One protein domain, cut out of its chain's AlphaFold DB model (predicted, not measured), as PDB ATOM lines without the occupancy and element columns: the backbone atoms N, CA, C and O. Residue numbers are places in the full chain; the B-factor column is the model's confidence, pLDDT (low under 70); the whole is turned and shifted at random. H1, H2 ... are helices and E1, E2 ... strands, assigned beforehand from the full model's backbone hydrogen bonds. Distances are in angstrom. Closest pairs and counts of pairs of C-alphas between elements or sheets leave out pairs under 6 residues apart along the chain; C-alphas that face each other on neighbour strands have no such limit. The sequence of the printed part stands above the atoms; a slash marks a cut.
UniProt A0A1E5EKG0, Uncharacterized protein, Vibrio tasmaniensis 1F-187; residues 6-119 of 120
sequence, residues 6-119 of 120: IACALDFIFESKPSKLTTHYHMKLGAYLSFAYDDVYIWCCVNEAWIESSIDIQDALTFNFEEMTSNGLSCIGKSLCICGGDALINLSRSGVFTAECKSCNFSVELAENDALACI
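Overview. This is residues 6 to 119 of the 120 residues of an uncharacterized protein of Vibrio tasmaniensis 1F-187 (UniProt A0A1E5EKG0). Two strongly twisted antiparallel sheets form two lobes along the longest axis: E4, E3, E2, E1 and E5 in one, E6, E7, E8 and E9 in the other, with the edge strands E5 and E6 coming together where the lobes join. H3 covers part of one face of the four-strand sheet, H2 sits at the junction beside E6, and H1 only grazes the five-strand sheet. The printed part has 114 residues, with three named helices and nine named strands in the order H1 E1 E2 E3 E4 E5 H2 E6 E7 E8 E9 H3; the class is mixed, helices and strands. It is compact, with a radius of gyration of the C-alphas of 14.7 A, yet elongated in outline, spanning 47 by 30 by 25 A.

Arrangement. Begin with the sheet in the order E4, residues 49 to 53, E3, 39 to 44, E2, 31 to 36, E1, 24 to 26, and E5, 62 to 64. E1 E2 E3 E4 form a meander, each strand the antiparallel neighbour of the one before. The pairing of E2 is staggered: residues 31 to 33 pair with E1, with N 33 and O 24 at 2.9 A, and residues 33 to 36 with E3, with N 41 and O 34 at 2.8 A. E3 and E4 have N 42 and O 51 at 2.9 A; E1 and E5 have N 25 and O 63 at 3.1 A. From E5, look to E6, residues 73 to 80: their closest C-alphas, of Thr 62 and Ile 76, are 5.2 A apart. E6 bends by 60 degrees at residue 76 and begins a second meander with E7, residues 86 to 92, E8, 97 to 101, and E9, 106 to 110. Here N 79 and O 87 are 2.8 A apart, N 90 and O 98 2.8 A, and N 99 and O 108 2.9 A. H3, residues 112 to 118, is on this sheet at a height of 8.3 A, over E8 and, only just, E7 with 3 C-alphas; it runs along the strands, at 21 degrees to E8 on the local plane. Its closest C-alphas to E8 are those of Ala 115 and Phe 97, 6.5 A. H2, residues 65 to 71, stands at the level of the four-strand sheet, with C-alphas of Met 68 and Ser 74 the closest to E6, 5.3 A. H1, residues 6 to 15, only grazes the five-strand sheet with its residues 10 to 14. H1 and H2 are close but not clearly touching, the C-alphas of Phe 14 and Phe 65 being closest at 7.6 A. In H1, H2 and H3 every O i to N i+4 pair is within hydrogen-bond range.

Along the chain. Find C-alpha 6 at (-32.299, 50.496, 2.789); from there H1 runs 14.3 A to C-alpha 15. E2 covers 16.4 A and E3 15.9 A. E6, the longest strand, runs 20.1 A from C-alpha 73 at (-19.711, 46.143, 5.357), and E7 returns over 18.9 A. H3 ends at C-alpha 118 at (-29.608, 33.999, -2.519).

Size, cuts and confidence. The C-alphas farthest apart, of Asn 47 and Cys 104, are 47.9 A from each other. The printed part has no cut, and no link is long. Mean pLDDT of the printed part is 89.8; look for values under 70 at residues 58 to 60.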
ATOM      1  N   ILE A   6     -33.042  51.274   1.787       76.56
ATOM      2  CA  ILE A   6     -32.299  50.496   2.789       76.56
ATOM      3  C   ILE A   6     -31.159  51.266   3.462       76.56
ATOM      4  O   ILE A   6     -30.944  51.102   4.655       76.56
ATOM      5  N   ALA A   7     -30.482  52.173   2.753       74.88
ATOM      6  CA  ALA A   7     -29.417  52.997   3.336       74.88
ATOM      7  C   ALA A   7     -29.944  53.891   4.473       74.88
ATOM      8  O   ALA A   7     -29.408  53.884   5.578       74.88
ATOM      9  N   CYS A   8     -31.064  54.586   4.240       79.19
ATOM     10  CA  CYS A   8     -31.721  55.391   5.272       79.19
ATOM     11  C   CYS A   8     -32.242  54.531   6.434       79.19
ATOM     12  O   CYS A   8     -32.183  54.955   7.587       79.19
ATOM     13  N   ALA A   9     -32.723  53.315   6.150       87.19
ATOM     14  CA  ALA A   9     -33.126  52.380   7.194       87.19
ATOM     15  C   ALA A   9     -31.924  51.953   8.050       87.19
ATOM     16  O   ALA A   9     -32.034  51.918   9.271       87.19
ATOM     17  N   LEU A  10     -30.766  51.688   7.438       90.56
ATOM     18  CA  LEU A  10     -29.543  51.344   8.159       90.56
ATOM     19  C   LEU A  10     -29.105  52.475   9.092       90.56
ATOM     20  O   LEU A  10     -28.708  52.194  10.220       90.56
ATOM     21  N   ASP A  11     -29.165  53.737   8.666       90.06
ATOM     22  CA  ASP A  11     -28.847  54.868   9.549       90.06
ATOM     23  C   ASP A  11     -29.753  54.902  10.777       90.06
ATOM     24  O   ASP A  11     -29.262  54.866  11.907       90.06
ATOM     25  N   PHE A  12     -31.064  54.821  10.559       91.12
ATOM     26  CA  PHE A  12     -32.033  54.766  11.646       91.12
ATOM     27  C   PHE A  12     -31.807  53.571  12.586       91.12
ATOM     28  O   PHE A  12     -31.857  53.724  13.807       91.12
ATOM     29  N   ILE A  13     -31.519  52.385  12.039       93.75
ATOM     30  CA  ILE A  13     -31.267  51.169  12.823       93.75
ATOM     31  C   ILE A  13     -30.047  51.348  13.732       93.75
ATOM     32  O   ILE A  13     -30.080  50.923  14.889       93.75
ATOM     33  N   PHE A  14     -28.979  51.976  13.234       93.00
ATOM     34  CA  PHE A  14     -27.767  52.229  14.014       93.00
ATOM     35  C   PHE A  14     -27.989  53.250  15.125       93.00
ATOM     36  O   PHE A  14     -27.499  53.045  16.237       93.00
ATOM     37  N   GLU A  15     -28.706  54.334  14.835       92.12
ATOM     38  CA  GLU A  15     -29.027  55.373  15.817       92.12
ATOM     39  C   GLU A  15     -29.974  54.857  16.904       92.12
ATOM     40  O   GLU A  15     -29.839  55.220  18.070       92.12
ATOM     41  N   SER A  16     -30.877  53.946  16.540       93.38
ATOM     42  CA  SER A  16     -31.913  53.410  17.428       93.38
ATOM     43  C   SER A  16     -31.468  52.183  18.236       93.38
ATOM     44  O   SER A  16     -32.303  51.514  18.847       93.38
ATOM     45  N   LYS A  17     -30.165  51.858  18.263       93.88
ATOM     46  CA  LYS A  17     -29.649  50.724  19.047       93.88
ATOM     47  C   LYS A  17     -30.040  50.867  20.528       93.88
ATOM     48  O   LYS A  17     -29.664  51.859  21.153       93.88
ATOM     49  N   PRO A  18     -30.703  49.864  21.130       94.19
ATOM     50  CA  PRO A  18     -31.263  49.995  22.475       94.19
ATOM     51  C   PRO A  18     -30.200  50.057  23.576       94.19
ATOM     52  O   PRO A  18     -30.437  50.601  24.651       94.19
ATOM     53  N   SER A  19     -29.011  49.490  23.341       91.75
ATOM     54  CA  SER A  19     -27.905  49.542  24.302       91.75
ATOM     55  C   SER A  19     -26.552  49.208  23.666       91.75
ATOM     56  O   SER A  19     -26.483  48.732  22.531       91.75
ATOM     57  N   LYS A  20     -25.466  49.374  24.436       88.69
ATOM     58  CA  LYS A  20     -24.108  48.933  24.061       88.69
ATOM     59  C   LYS A  20     -23.961  47.412  23.919       88.69
ATOM     60  O   LYS A  20     -22.985  46.978  23.327       88.69
ATOM     61  N   LEU A  21     -24.902  46.629  24.455       91.56
ATOM     62  CA  LEU A  21     -24.923  45.169  24.297       91.56
ATOM     63  C   LEU A  21     -25.434  44.743  22.916       91.56
ATOM     64  O   LEU A  21     -25.273  43.597  22.530       91.56
ATOM     65  N   THR A  22     -26.048  45.657  22.164       94.31
ATOM     66  CA  THR A  22     -26.565  45.357  20.831       94.31
ATOM     67  C   THR A  22     -25.414  45.052  19.879       94.31
ATOM     68  O   THR A  22     -24.642  45.952  19.540       94.31
ATOM     69  N   THR A  23     -25.320  43.809  19.415       93.38
ATOM     70  CA  THR A  23     -24.234  43.375  18.526       93.38
ATOM     71  C   THR A  23     -24.680  43.245  17.076       93.38
ATOM     72  O   THR A  23     -23.892  43.535  16.176       93.38
ATOM     73  N   HIS A  24     -25.950  42.904  16.828       93.94
ATOM     74  CA  HIS A  24     -26.459  42.711  15.470       93.94
ATOM     75  C   HIS A  24     -27.896  43.207  15.277       93.94
ATOM     76  O   HIS A  24     -28.624  43.471  16.240       93.94
ATOM     77  N   TYR A  25     -28.314  43.293  14.014       93.50
ATOM     78  CA  TYR A  25     -29.703  43.512  13.622       93.50
ATOM     79  C   TYR A  25     -30.153  42.465  12.609       93.50
ATOM     80  O   TYR A  25     -29.498  42.257  11.587       93.50
ATOM     81  N   HIS A  26     -31.297  41.841  12.878       91.19
ATOM     82  CA  HIS A  26     -31.917  40.891  11.970       91.19
ATOM     83  C   HIS A  26     -32.921  41.605  11.069       91.19
ATOM     84  O   HIS A  26     -33.984  42.045  11.507       91.19
ATOM     85  N   MET A  27     -32.604  41.678   9.778       86.81
ATOM     86  CA  MET A  27     -33.359  42.454   8.796       86.81
ATOM     87  C   MET A  27     -34.786  41.941   8.594       86.81
ATOM     88  O   MET A  27     -35.717  42.733   8.505       86.81
ATOM     89  N   LYS A  28     -34.972  40.615   8.554       84.19
ATOM     90  CA  LYS A  28     -36.285  39.997   8.322       84.19
ATOM     91  C   LYS A  28     -37.211  40.096   9.530       84.19
ATOM     92  O   LYS A  28     -38.404  40.315   9.357       84.19
ATOM     93  N   LEU A  29     -36.671  39.913  10.734       86.81
ATOM     94  CA  LEU A  29     -37.453  40.029  11.968       86.81
ATOM     95  C   LEU A  29     -37.653  41.484  12.400       86.81
ATOM     96  O   LEU A  29     -38.536  41.754  13.206       86.81
ATOM     97  N   GLY A  30     -36.832  42.405  11.890       89.88
ATOM     98  CA  GLY A  30     -36.816  43.790  12.347       89.88
ATOM     99  C   GLY A  30     -36.402  43.899  13.815       89.88
ATOM    100  O   GLY A  30     -37.018  44.644  14.573       89.88
ATOM    101  N   ALA A  31     -35.415  43.100  14.233       91.62
ATOM    102  CA  ALA A  31     -35.099  42.891  15.641       91.62
ATOM    103  C   ALA A  31     -33.615  43.118  15.950       91.62
ATOM    104  O   ALA A  31     -32.732  42.685  15.208       91.62
ATOM    105  N   TYR A  32     -33.355  43.760  17.089       95.00
ATOM    106  CA  TYR A  32     -32.015  43.904  17.649       95.00
ATOM    107  C   TYR A  32     -31.615  42.651  18.412       95.00
ATOM    108  O   TYR A  32     -32.410  42.112  19.187       95.00
ATOM    109  N   LEU A  33     -30.368  42.236  18.216       94.00
ATOM    110  CA  LEU A  33     -29.826  41.007  18.768       94.00
ATOM    111  C   LEU A  33     -28.569  41.272  19.593       94.00
ATOM    112  O   LEU A  33     -27.750  42.139  19.263       94.00
ATOM    113  N   SER A  34     -28.411  40.464  20.632       93.31
ATOM    114  CA  SER A  34     -27.171  40.290  21.378       93.31
ATOM    115  C   SER A  34     -26.857  38.799  21.456       93.31
ATOM    116  O   SER A  34     -27.761  37.985  21.627       93.31
ATOM    117  N   PHE A  35     -25.579  38.451  21.354       89.00
ATOM    118  CA  PHE A  35     -25.100  37.073  21.446       89.00
ATOM    119  C   PHE A  35     -24.154  36.970  22.635       89.00
ATOM    120  O   PHE A  35     -23.289  37.833  22.807       89.00
ATOM    121  N   ALA A  36     -24.319  35.934  23.452       86.31
ATOM    122  CA  ALA A  36     -23.400  35.618  24.535       86.31
ATOM    123  C   ALA A  36     -23.160  34.108  24.549       86.31
ATOM    124  O   ALA A  36     -24.051  33.345  24.899       86.31
ATOM    125  N   TYR A  37     -21.946  33.687  24.183       83.62
ATOM    126  CA  TYR A  37     -21.614  32.273  23.988       83.62
ATOM    127  C   TYR A  37     -22.571  31.609  22.983       83.62
ATOM    128  O   TYR A  37     -22.582  32.018  21.823       83.62
ATOM    129  N   ASP A  38     -23.363  30.638  23.436       83.25
ATOM    130  CA  ASP A  38     -24.342  29.904  22.631       83.25
ATOM    131  C   ASP A  38     -25.760  30.502  22.731       83.25
ATOM    132  O   ASP A  38     -26.666  30.066  22.022       83.25
ATOM    133  N   ASP A  39     -25.956  31.517  23.579       88.06
ATOM    134  CA  ASP A  39     -27.260  32.117  23.835       88.06
ATOM    135  C   ASP A  39     -27.516  33.325  22.931       88.06
ATOM    136  O   ASP A  39     -26.655  34.193  22.712       88.06
ATOM    137  N   VAL A  40     -28.759  33.421  22.465       90.88
ATOM    138  CA  VAL A  40     -29.251  34.523  21.643       90.88
ATOM    139  C   VAL A  40     -30.278  35.320  22.431       90.88
ATOM    140  O   VAL A  40     -31.218  34.764  22.992       90.88
ATOM    141  N   TYR A  41     -30.140  36.641  22.430       93.50
ATOM    142  CA  TYR A  41     -31.063  37.551  23.098       93.50
ATOM    143  C   TYR A  41     -31.671  38.518  22.093       93.50
ATOM    144  O   TYR A  41     -30.959  39.140  21.302       93.50
ATOM    145  N   ILE A  42     -32.989  38.689  22.160       94.06
ATOM    146  CA  ILE A  42     -33.739  39.654  21.354       94.06
ATOM    147  C   ILE A  42     -34.175  40.811  22.246       94.06
ATOM    148  O   ILE A  42     -34.644  40.610  23.368       94.06
ATOM    149  N   TRP A  43     -34.046  42.038  21.748       95.81
ATOM    150  CA  TRP A  43     -34.566  43.205  22.449       95.81
ATOM    151  C   TRP A  43     -36.093  43.284  22.351       95.81
ATOM    152  O   TRP A  43     -36.654  43.347  21.256       95.81
ATOM    153  N   CYS A  44     -36.773  43.351  23.494       93.56
ATOM    154  CA  CYS A  44     -38.200  43.638  23.569       93.56
ATOM    155  C   CYS A  44     -38.428  45.127  23.852       93.56
ATOM    156  O   CYS A  44     -38.217  45.585  24.973       93.56
ATOM    157  N   CYS A  45     -38.931  45.874  22.865       90.12
ATOM    158  CA  CYS A  45     -39.207  47.307  23.023       90.12
ATOM    159  C   CYS A  45     -40.331  47.615  24.025       90.12
ATOM    160  O   CYS A  45     -40.366  48.710  24.566       90.12
ATOM    161  N   VAL A  46     -41.254  46.677  24.266       92.88
ATOM    162  CA  VAL A  46     -42.381  46.883  25.196       92.88
ATOM    163  C   VAL A  46     -41.922  46.796  26.651       92.88
ATOM    164  O   VAL A  46     -42.345  47.597  27.478       92.88
ATOM    165  N   ASN A  47     -41.059  45.826  26.953       93.88
ATOM    166  CA  ASN A  47     -40.563  45.594  28.311       93.88
ATOM    167  C   ASN A  47     -39.240  46.319  28.588       93.88
ATOM    168  O   ASN A  47     -38.759  46.264  29.715       93.88
ATOM    169  N   GLU A  48     -38.634  46.918  27.557       94.94
ATOM    170  CA  GLU A  48     -37.285  47.491  27.585       94.94
ATOM    171  C   GLU A  48     -36.249  46.512  28.166       94.94
ATOM    172  O   GLU A  48     -35.434  46.852  29.025       94.94
ATOM    173  N   ALA A  49     -36.301  45.260  27.705       95.50
ATOM    174  CA  ALA A  49     -35.482  44.179  28.238       95.50
ATOM    175  C   ALA A  49     -34.976  43.229  27.147       95.50
ATOM    176  O   ALA A  49     -35.635  43.006  26.128       95.50
ATOM    177  N   TRP A  50     -33.813  42.629  27.406       95.75
ATOM    178  CA  TRP A  50     -33.276  41.517  26.626       95.75
ATOM    179  C   TRP A  50     -33.962  40.220  27.039       95.75
ATOM    180  O   TRP A  50     -33.956  39.863  28.216       95.75
ATOM    181  N   ILE A  51     -34.548  39.527  26.067       93.75
ATOM    182  CA  ILE A  51     -35.229  38.253  26.271       93.75
ATOM    183  C   ILE A  51     -34.406  37.170  25.585       93.75
ATOM    184  O   ILE A  51     -34.130  37.272  24.388       93.75
ATOM    185  N   GLU A  52     -34.006  36.159  26.350       93.69
ATOM    186  CA  GLU A  52     -33.374  34.958  25.808       93.69
ATOM    187  C   GLU A  52     -34.323  34.293  24.807       93.69
ATOM    188  O   GLU A  52     -35.529  34.174  25.044       93.69
ATOM    189  N   SER A  53     -33.787  33.896  23.661       88.12
ATOM    190  CA  SER A  53     -34.555  33.340  22.564       88.12
ATOM    191  C   SER A  53     -33.874  32.091  22.035       88.12
ATOM    192  O   SER A  53     -32.692  32.095  21.716       88.12
ATOM    193  N   SER A  54     -34.662  31.036  21.845       84.56
ATOM    194  CA  SER A  54     -34.224  29.790  21.212       84.56
ATOM    195  C   SER A  54     -34.262  29.862  19.681       84.56
ATOM    196  O   SER A  54     -34.433  28.839  19.017       84.56
ATOM    197  N   ILE A  55     -34.254  31.067  19.110       75.50
ATOM    198  CA  ILE A  55     -34.333  31.241  17.666       75.50
ATOM    199  C   ILE A  55     -32.981  30.894  17.045       75.50
ATOM    200  O   ILE A  55     -31.934  31.364  17.486       75.50
ATOM    201  N   ASP A  56     -33.018  30.077  16.002       73.00
ATOM    202  CA  ASP A  56     -31.833  29.783  15.218       73.00
ATOM    203  C   ASP A  56     -31.598  30.932  14.228       73.00
ATOM    204  O   ASP A  56     -32.305  31.064  13.227       73.00
ATOM    205  N   ILE A  57     -30.663  31.824  14.566       70.88
ATOM    206  CA  ILE A  57     -30.271  32.974  13.729       70.88
ATOM    207  C   ILE A  57     -28.941  32.704  13.014       70.88
ATOM    208  O   ILE A  57     -28.313  33.645  12.533       70.88
ATOM    209  N   GLN A  58     -28.467  31.455  12.962       58.91
ATOM    210  CA  GLN A  58     -27.134  31.119  12.451       58.91
ATOM    211  C   GLN A  58     -26.983  31.270  10.921       58.91
ATOM    212  O   GLN A  58     -26.647  30.302  10.263       58.91
ATOM    213  N   ASP A  59     -27.233  32.451  10.339       57.53
ATOM    214  CA  ASP A  59     -26.485  33.019   9.188       57.53
ATOM    215  C   ASP A  59     -27.342  33.805   8.186       57.53
ATOM    216  O   ASP A  59     -26.785  34.468   7.314       57.53
ATOM    217  N   ALA A  60     -28.672  33.791   8.268       68.06
ATOM    218  CA  ALA A  60     -29.486  34.440   7.242       68.06
ATOM    219  C   ALA A  60     -30.046  35.795   7.700       68.06
ATOM    220  O   ALA A  60     -30.954  35.866   8.528       68.06
ATOM    221  N   LEU A  61     -29.585  36.878   7.064       84.62
ATOM    222  CA  LEU A  61     -30.162  38.230   7.146       84.62
ATOM    223  C   LEU A  61     -29.892  38.977   8.452       84.62
ATOM    224  O   LEU A  61     -30.716  39.794   8.885       84.62
ATOM    225  N   THR A  62     -28.746  38.707   9.063       90.12
ATOM    226  CA  THR A  62     -28.254  39.447  10.222       90.12
ATOM    227  C   THR A  62     -26.990  40.190   9.833       90.12
ATOM    228  O   THR A  62     -26.095  39.589   9.254       90.12
ATOM    229  N   PHE A  63     -26.904  41.483  10.149       90.81
ATOM    230  CA  PHE A  63     -25.652  42.224  10.006       90.81
ATOM    231  C   PHE A  63     -25.073  42.608  11.361       90.81
ATOM    232  O   PHE A  63     -25.796  42.958  12.299       90.81
ATOM    233  N   ASN A  64     -23.749  42.556  11.440       92.75
ATOM    234  CA  ASN A  64     -22.972  42.899  12.615       92.75
ATOM    235  C   ASN A  64     -22.667  44.406  12.636       92.75
ATOM    236  O   ASN A  64     -22.175  44.985  11.662       92.75
ATOM    237  N   PHE A  65     -22.959  45.058  13.765       93.94
ATOM    238  CA  PHE A  65     -22.733  46.495  13.916       93.94
ATOM    239  C   PHE A  65     -21.246  46.865  13.949       93.94
ATOM    240  O   PHE A  65     -20.875  47.926  13.442       93.94
ATOM    241  N   GLU A  66     -20.402  46.031  14.550       93.06
ATOM    242  CA  GLU A  66     -18.956  46.246  14.644       93.06
ATOM    243  C   GLU A  66     -18.280  46.087  13.281       93.06
ATOM    244  O   GLU A  66     -17.520  46.970  12.883       93.06
ATOM    245  N   GLU A  67     -18.602  45.035  12.522       93.19
ATOM    246  CA  GLU A  67     -18.080  44.839  11.161       93.19
ATOM    247  C   GLU A  67     -18.448  46.013  10.256       93.19
ATOM    248  O   GLU A  67     -17.583  46.610   9.620       93.19
ATOM    249  N   MET A  68     -19.719  46.421  10.258       93.12
ATOM    250  CA  MET A  68     -20.148  47.578   9.478       93.12
ATOM    251  C   MET A  68     -19.457  48.877   9.912       93.12
ATOM    252  O   MET A  68     -19.178  49.725   9.068       93.12
ATOM    253  N   THR A  69     -19.179  49.055  11.207       92.38
ATOM    254  CA  THR A  69     -18.496  50.259  11.711       92.38
ATOM    255  C   THR A  69     -17.012  50.267  11.340       92.38
ATOM    256  O   THR A  69     -16.469  51.318  11.012       92.38
ATOM    257  N   SER A  70     -16.353  49.109  11.398       93.44
ATOM    258  CA  SER A  70     -14.908  48.968  11.172       93.44
ATOM    259  C   SER A  70     -14.542  48.847   9.693       93.44
ATOM    260  O   SER A  70     -13.599  49.490   9.238       93.44
ATOM    261  N   ASN A  71     -15.313  48.065   8.936       92.69
ATOM    262  CA  ASN A  71     -15.016  47.683   7.554       92.69
ATOM    263  C   ASN A  71     -15.958  48.339   6.535       92.69
ATOM    264  O   ASN A  71     -15.729  48.240   5.332       92.69
ATOM    265  N   GLY A  72     -17.040  48.982   6.986       92.06
ATOM    266  CA  GLY A  72     -18.061  49.557   6.105       92.06
ATOM    267  C   GLY A  72     -19.011  48.529   5.478       92.06
ATOM    268  O   GLY A  72     -19.870  48.913   4.681       92.06
ATOM    269  N   LEU A  73     -18.882  47.249   5.833       93.56
ATOM    270  CA  LEU A  73     -19.711  46.143   5.357       93.56
ATOM    271  C   LEU A  73     -19.823  45.042   6.414       93.56
ATOM    272  O   LEU A  73     -18.992  44.964   7.314       93.56
ATOM    273  N   SER A  74     -20.833  44.188   6.284       93.69
ATOM    274  CA  SER A  74     -20.986  42.969   7.083       93.69
ATOM    275  C   SER A  74     -21.507  41.834   6.205       93.69
ATOM    276  O   SER A  74     -22.287  42.075   5.278       93.69
ATOM    277  N   CYS A  75     -21.066  40.608   6.482       92.38
ATOM    278  CA  CYS A  75     -21.561  39.414   5.807       92.38
ATOM    279  C   CYS A  75     -22.928  39.040   6.389       92.38
ATOM    280  O   CYS A  75     -23.046  38.790   7.584       92.38
ATOM    281  N   ILE A  76     -23.955  38.994   5.542       91.56
ATOM    282  CA  ILE A  76     -25.347  38.744   5.949       91.56
ATOM    283  C   ILE A  76     -25.866  37.363   5.540       91.56
ATOM    284  O   ILE A  76     -27.034  37.053   5.779       91.56
ATOM    285  N   GLY A  77     -25.030  36.576   4.866       90.62
ATOM    286  CA  GLY A  77     -25.328  35.204   4.491       90.62
ATOM    287  C   GLY A  77     -24.394  34.673   3.413       90.62
ATOM    288  O   GLY A  77     -23.444  35.334   2.994       90.62
ATOM    289  N   LYS A  78     -24.675  33.458   2.948       90.50
ATOM    290  CA  LYS A  78     -23.880  32.757   1.935       90.50
ATOM    291  C   LYS A  78     -24.769  32.095   0.889       90.50
ATOM    292  O   LYS A  78     -25.905  31.719   1.167       90.50
ATOM    293  N   SER A  79     -24.223  31.938  -0.309       90.06
ATOM    294  CA  SER A  79     -24.830  31.226  -1.431       90.06
ATOM    295  C   SER A  79     -23.795  30.341  -2.121       90.06
ATOM    296  O   SER A  79     -22.590  30.509  -1.939       90.06
ATOM    297  N   LEU A  80     -24.256  29.397  -2.940       90.31
ATOM    298  CA  LEU A  80     -23.375  28.537  -3.724       90.31
ATOM    299  C   LEU A  80     -22.905  29.283  -4.978       90.31
ATOM    300  O   LEU A  80     -23.718  29.706  -5.801       90.31
ATOM    301  N   CYS A  81     -21.594  29.404  -5.154       91.88
ATOM    302  CA  CYS A  81     -20.999  29.963  -6.360       91.88
ATOM    303  C   CYS A  81     -21.014  28.944  -7.510       91.88
ATOM    304  O   CYS A  81     -20.911  27.735  -7.300       91.88
ATOM    305  N   ILE A  82     -21.034  29.429  -8.755       89.00
ATOM    306  CA  ILE A  82     -20.979  28.586  -9.962       89.00
ATOM    307  C   ILE A  82     -19.702  27.732 -10.049       89.00
ATOM    308  O   ILE A  82     -19.698  26.686 -10.691       89.00
ATOM    309  N   CYS A  83     -18.620  28.153  -9.388       92.06
ATOM    310  CA  CYS A  83     -17.373  27.393  -9.314       92.06
ATOM    311  C   CYS A  83     -17.411  26.240  -8.291       92.06
ATOM    312  O   CYS A  83     -16.428  25.515  -8.166       92.06
ATOM    313  N   GLY A  84     -18.515  26.090  -7.548       91.19
ATOM    314  CA  GLY A  84     -18.687  25.100  -6.483       91.19
ATOM    315  C   GLY A  84     -18.193  25.538  -5.100       91.19
ATOM    316  O   GLY A  84     -18.353  24.778  -4.152       91.19
ATOM    317  N   GLY A  85     -17.599  26.730  -4.968       91.62
ATOM    318  CA  GLY A  85     -17.254  27.332  -3.673       91.62
ATOM    319  C   GLY A  85     -18.390  28.166  -3.074       91.62
ATOM    320  O   GLY A  85     -19.436  28.342  -3.698       91.62
ATOM    321  N   ASP A  86     -18.158  28.741  -1.896       92.38
ATOM    322  CA  ASP A  86     -19.111  29.652  -1.258       92.38
ATOM    323  C   ASP A  86     -18.945  31.086  -1.782       92.38
ATOM    324  O   ASP A  86     -17.829  31.600  -1.928       92.38
ATOM    325  N   ALA A  87     -20.072  31.732  -2.072       93.50
ATOM    326  CA  ALA A  87     -20.177  33.163  -2.305       93.50
ATOM    327  C   ALA A  87     -20.769  33.824  -1.055       93.50
ATOM    328  O   ALA A  87     -21.889  33.506  -0.655       93.50
ATOM    329  N   LEU A  88     -20.022  34.740  -0.445       93.56
ATOM    330  CA  LEU A  88     -20.489  35.529   0.691       93.56
ATOM    331  C   LEU A  88     -21.359  36.672   0.183       93.56
ATOM    332  O   LEU A  88     -20.975  37.357  -0.766       93.56
ATOM    333  N   ILE A  89     -22.514  36.864   0.810       93.81
ATOM    334  CA  ILE A  89     -23.412  37.980   0.536       93.81
ATOM    335  C   ILE A  89     -23.145  39.050   1.589       93.81
ATOM    336  O   ILE A  89     -23.424  38.848   2.770       93.81
ATOM    337  N   ASN A  90     -22.599  40.185   1.165       94.00
ATOM    338  CA  ASN A  90     -22.283  41.306   2.041       94.00
ATOM    339  C   ASN A  90     -23.298  42.432   1.860       94.00
ATOM    340  O   ASN A  90     -23.795  42.658   0.759       94.00
ATOM    341  N   LEU A  91     -23.553  43.173   2.935       93.81
ATOM    342  CA  LEU A  91     -24.285  44.435   2.922       93.81
ATOM    343  C   LEU A  91     -23.349  45.558   3.364       93.81
ATOM    344  O   LEU A  91     -22.761  45.490   4.444       93.81
ATOM    345  N   SER A  92     -23.221  46.600   2.548       93.94
ATOM    346  CA  SER A  92     -22.469  47.802   2.900       93.94
ATOM    347  C   SER A  92     -23.306  48.780   3.730       93.94
ATOM    348  O   SER A  92     -24.539  48.788   3.685       93.94
ATOM    349  N   ARG A  93     -22.630  49.706   4.419       90.06
ATOM    350  CA  ARG A  93     -23.275  50.823   5.130       90.06
ATOM    351  C   ARG A  93     -24.089  51.733   4.202       90.06
ATOM    352  O   ARG A  93     -25.071  52.323   4.638       90.06
ATOM    353  N   SER A  94     -23.706  51.822   2.927       90.44
ATOM    354  CA  SER A  94     -24.446  52.558   1.896       90.44
ATOM    355  C   SER A  94     -25.659  51.798   1.351       90.44
ATOM    356  O   SER A  94     -26.328  52.302   0.451       90.44
ATOM    357  N   GLY A  95     -25.960  50.606   1.877       90.31
ATOM    358  CA  GLY A  95     -27.111  49.815   1.458       90.31
ATOM    359  C   GLY A  95     -26.903  49.036   0.160       90.31
ATOM    360  O   GLY A  95     -27.881  48.670  -0.488       90.31
ATOM    361  N   VAL A  96     -25.651  48.813  -0.247       92.69
ATOM    362  CA  VAL A  96     -25.310  48.036  -1.444       92.69
ATOM    363  C   VAL A  96     -25.053  46.593  -1.037       92.69
ATOM    364  O   VAL A  96     -24.307  46.339  -0.090       92.69
ATOM    365  N   PHE A  97     -25.653  45.654  -1.764       93.25
ATOM    366  CA  PHE A  97     -25.391  44.233  -1.588       93.25
ATOM    367  C   PHE A  97     -24.335  43.770  -2.585       93.25
ATOM    368  O   PHE A  97     -24.425  44.096  -3.769       93.25
ATOM    369  N   THR A  98     -23.371  42.975  -2.132       95.12
ATOM    370  CA  THR A  98     -22.399  42.314  -3.011       95.12
ATOM    371  C   THR A  98     -22.387  40.814  -2.771       95.12
ATOM    372  O   THR A  98     -22.606  40.355  -1.653       95.12
ATOM    373  N   ALA A  99     -22.138  40.041  -3.825       95.12
ATOM    374  CA  ALA A  99     -21.807  38.627  -3.723       95.12
ATOM    375  C   ALA A  99     -20.353  38.412  -4.131       95.12
ATOM    376  O   ALA A  99     -19.963  38.777  -5.240       95.12
ATOM    377  N   GLU A 100     -19.562  37.799  -3.251       95.50
ATOM    378  CA  GLU A 100     -18.120  37.633  -3.435       95.50
ATOM    379  C   GLU A 100     -17.682  36.191  -3.190       95.50
ATOM    380  O   GLU A 100     -17.907  35.626  -2.121       95.50
ATOM    381  N   CYS A 101     -16.997  35.596  -4.167       95.81
ATOM    382  CA  CYS A 101     -16.409  34.267  -4.041       95.81
ATOM    383  C   CYS A 101     -14.889  34.344  -4.177       95.81
ATOM    384  O   CYS A 101     -14.355  34.585  -5.264       95.81
ATOM    385  N   LYS A 102     -14.176  34.062  -3.082       93.38
ATOM    386  CA  LYS A 102     -12.704  34.070  -3.058       93.38
ATOM    387  C   LYS A 102     -12.085  32.953  -3.904       93.38
ATOM    388  O   LYS A 102     -10.979  33.125  -4.403       93.38
ATOM    389  N   SER A 103     -12.787  31.836  -4.107       94.06
ATOM    390  CA  SER A 103     -12.264  30.675  -4.845       94.06
ATOM    391  C   SER A 103     -12.079  30.937  -6.341       94.06
ATOM    392  O   SER A 103     -11.126  30.438  -6.930       94.06
ATOM    393  N   CYS A 104     -12.974  31.710  -6.962       95.12
ATOM    394  CA  CYS A 104     -12.889  32.069  -8.385       95.12
ATOM    395  C   CYS A 104     -12.706  33.574  -8.627       95.12
ATOM    396  O   CYS A 104     -12.760  34.010  -9.775       95.12
ATOM    397  N   ASN A 105     -12.487  34.353  -7.563       93.81
ATOM    398  CA  ASN A 105     -12.367  35.812  -7.595       93.81
ATOM    399  C   ASN A 105     -13.573  36.508  -8.264       93.81
ATOM    400  O   ASN A 105     -13.423  37.507  -8.967       93.81
ATOM    401  N   PHE A 106     -14.768  35.945  -8.074       92.94
ATOM    402  CA  PHE A 106     -16.025  36.514  -8.557       92.94
ATOM    403  C   PHE A 106     -16.521  37.590  -7.589       92.94
ATOM    404  O   PHE A 106     -16.497  37.377  -6.376       92.94
ATOM    405  N   SER A 107     -16.995  38.713  -8.126       94.75
ATOM    406  CA  SER A 107     -17.636  39.787  -7.367       94.75
ATOM    407  C   SER A 107     -18.705  40.455  -8.229       94.75
ATOM    408  O   SER A 107     -18.456  40.753  -9.401       94.75
ATOM    409  N   VAL A 108     -19.896  40.659  -7.669       95.00
ATOM    410  CA  VAL A 108     -21.001  41.351  -8.341       95.00
ATOM    411  C   VAL A 108     -21.847  42.119  -7.327       95.00
ATOM    412  O   VAL A 108     -22.040  41.656  -6.204       95.00
ATOM    413  N   GLU A 109     -22.374  43.274  -7.728       95.19
ATOM    414  CA  GLU A 109     -23.427  43.968  -6.981       95.19
ATOM    415  C   GLU A 109     -24.788  43.312  -7.244       95.19
ATOM    416  O   GLU A 109     -25.102  42.933  -8.375       95.19
ATOM    417  N   LEU A 110     -25.609  43.189  -6.204       91.69
ATOM    418  CA  LEU A 110     -26.929  42.572  -6.268       91.69
ATOM    419  C   LEU A 110     -28.026  43.591  -5.964       91.69
ATOM    420  O   LEU A 110     -27.873  44.463  -5.108       91.69
ATOM    421  N   ALA A 111     -29.175  43.436  -6.623       90.06
ATOM    422  CA  ALA A 111     -30.394  44.066  -6.143       90.06
ATOM    423  C   ALA A 111     -30.819  43.416  -4.816       90.06
ATOM    424  O   ALA A 111     -30.591  42.225  -4.603       90.06
ATOM    425  N   GLU A 112     -31.479  44.182  -3.944       86.31
ATOM    426  CA  GLU A 112     -31.919  43.713  -2.620       86.31
ATOM    427  C   GLU A 112     -32.687  42.385  -2.704       86.31
ATOM    428  O   GLU A 112     -32.315  41.417  -2.050       86.31
ATOM    429  N   ASN A 113     -33.692  42.293  -3.578       86.31
ATOM    430  CA  ASN A 113     -34.487  41.071  -3.732       86.31
ATOM    431  C   ASN A 113     -33.646  39.853  -4.145       86.31
ATOM    432  O   ASN A 113     -33.908  38.749  -3.670       86.31
ATOM    433  N   ASP A 114     -32.633  40.045  -4.992       86.94
ATOM    434  CA  ASP A 114     -31.760  38.961  -5.448       86.94
ATOM    435  C   ASP A 114     -30.812  38.524  -4.329       86.94
ATOM    436  O   ASP A 114     -30.619  37.330  -4.111       86.94
ATOM    437  N   ALA A 115     -30.270  39.482  -3.569       87.19
ATOM    438  CA  ALA A 115     -29.432  39.204  -2.408       87.19
ATOM    439  C   ALA A 115     -30.199  38.410  -1.346       87.19
ATOM    440  O   ALA A 115     -29.728  37.366  -0.895       87.19
ATOM    441  N   LEU A 116     -31.412  38.853  -1.004       84.62
ATOM    442  CA  LEU A 116     -32.273  38.179  -0.032       84.62
ATOM    443  C   LEU A 116     -32.706  36.780  -0.503       84.62
ATOM    444  O   LEU A 116     -32.841  35.884   0.324       84.62
ATOM    445  N   ALA A 117     -32.904  36.574  -1.810       85.44
ATOM    446  CA  ALA A 117     -33.247  35.267  -2.377       85.44
ATOM    447  C   ALA A 117     -32.057  34.291  -2.433       85.44
ATOM    448  O   ALA A 117     -32.258  33.077  -2.482       85.44
ATOM    449  N   CYS A 118     -30.826  34.807  -2.457       82.50
ATOM    450  CA  CYS A 118     -29.608  33.999  -2.519       82.50
ATOM    451  C   CYS A 118     -29.193  33.424  -1.162       82.50
ATOM    452  O   CYS A 118     -28.479  32.422  -1.125       82.50
ATOM    453  N   ILE A 119     -29.608  34.063  -0.070       81.69
ATOM    454  CA  ILE A 119     -29.250  33.673   1.292       81.69
ATOM    455  C   ILE A 119     -30.095  32.457   1.687       81.69
ATOM    456  O   ILE A 119     -31.325  32.524   1.694       81.69
TER     457      ILE A 119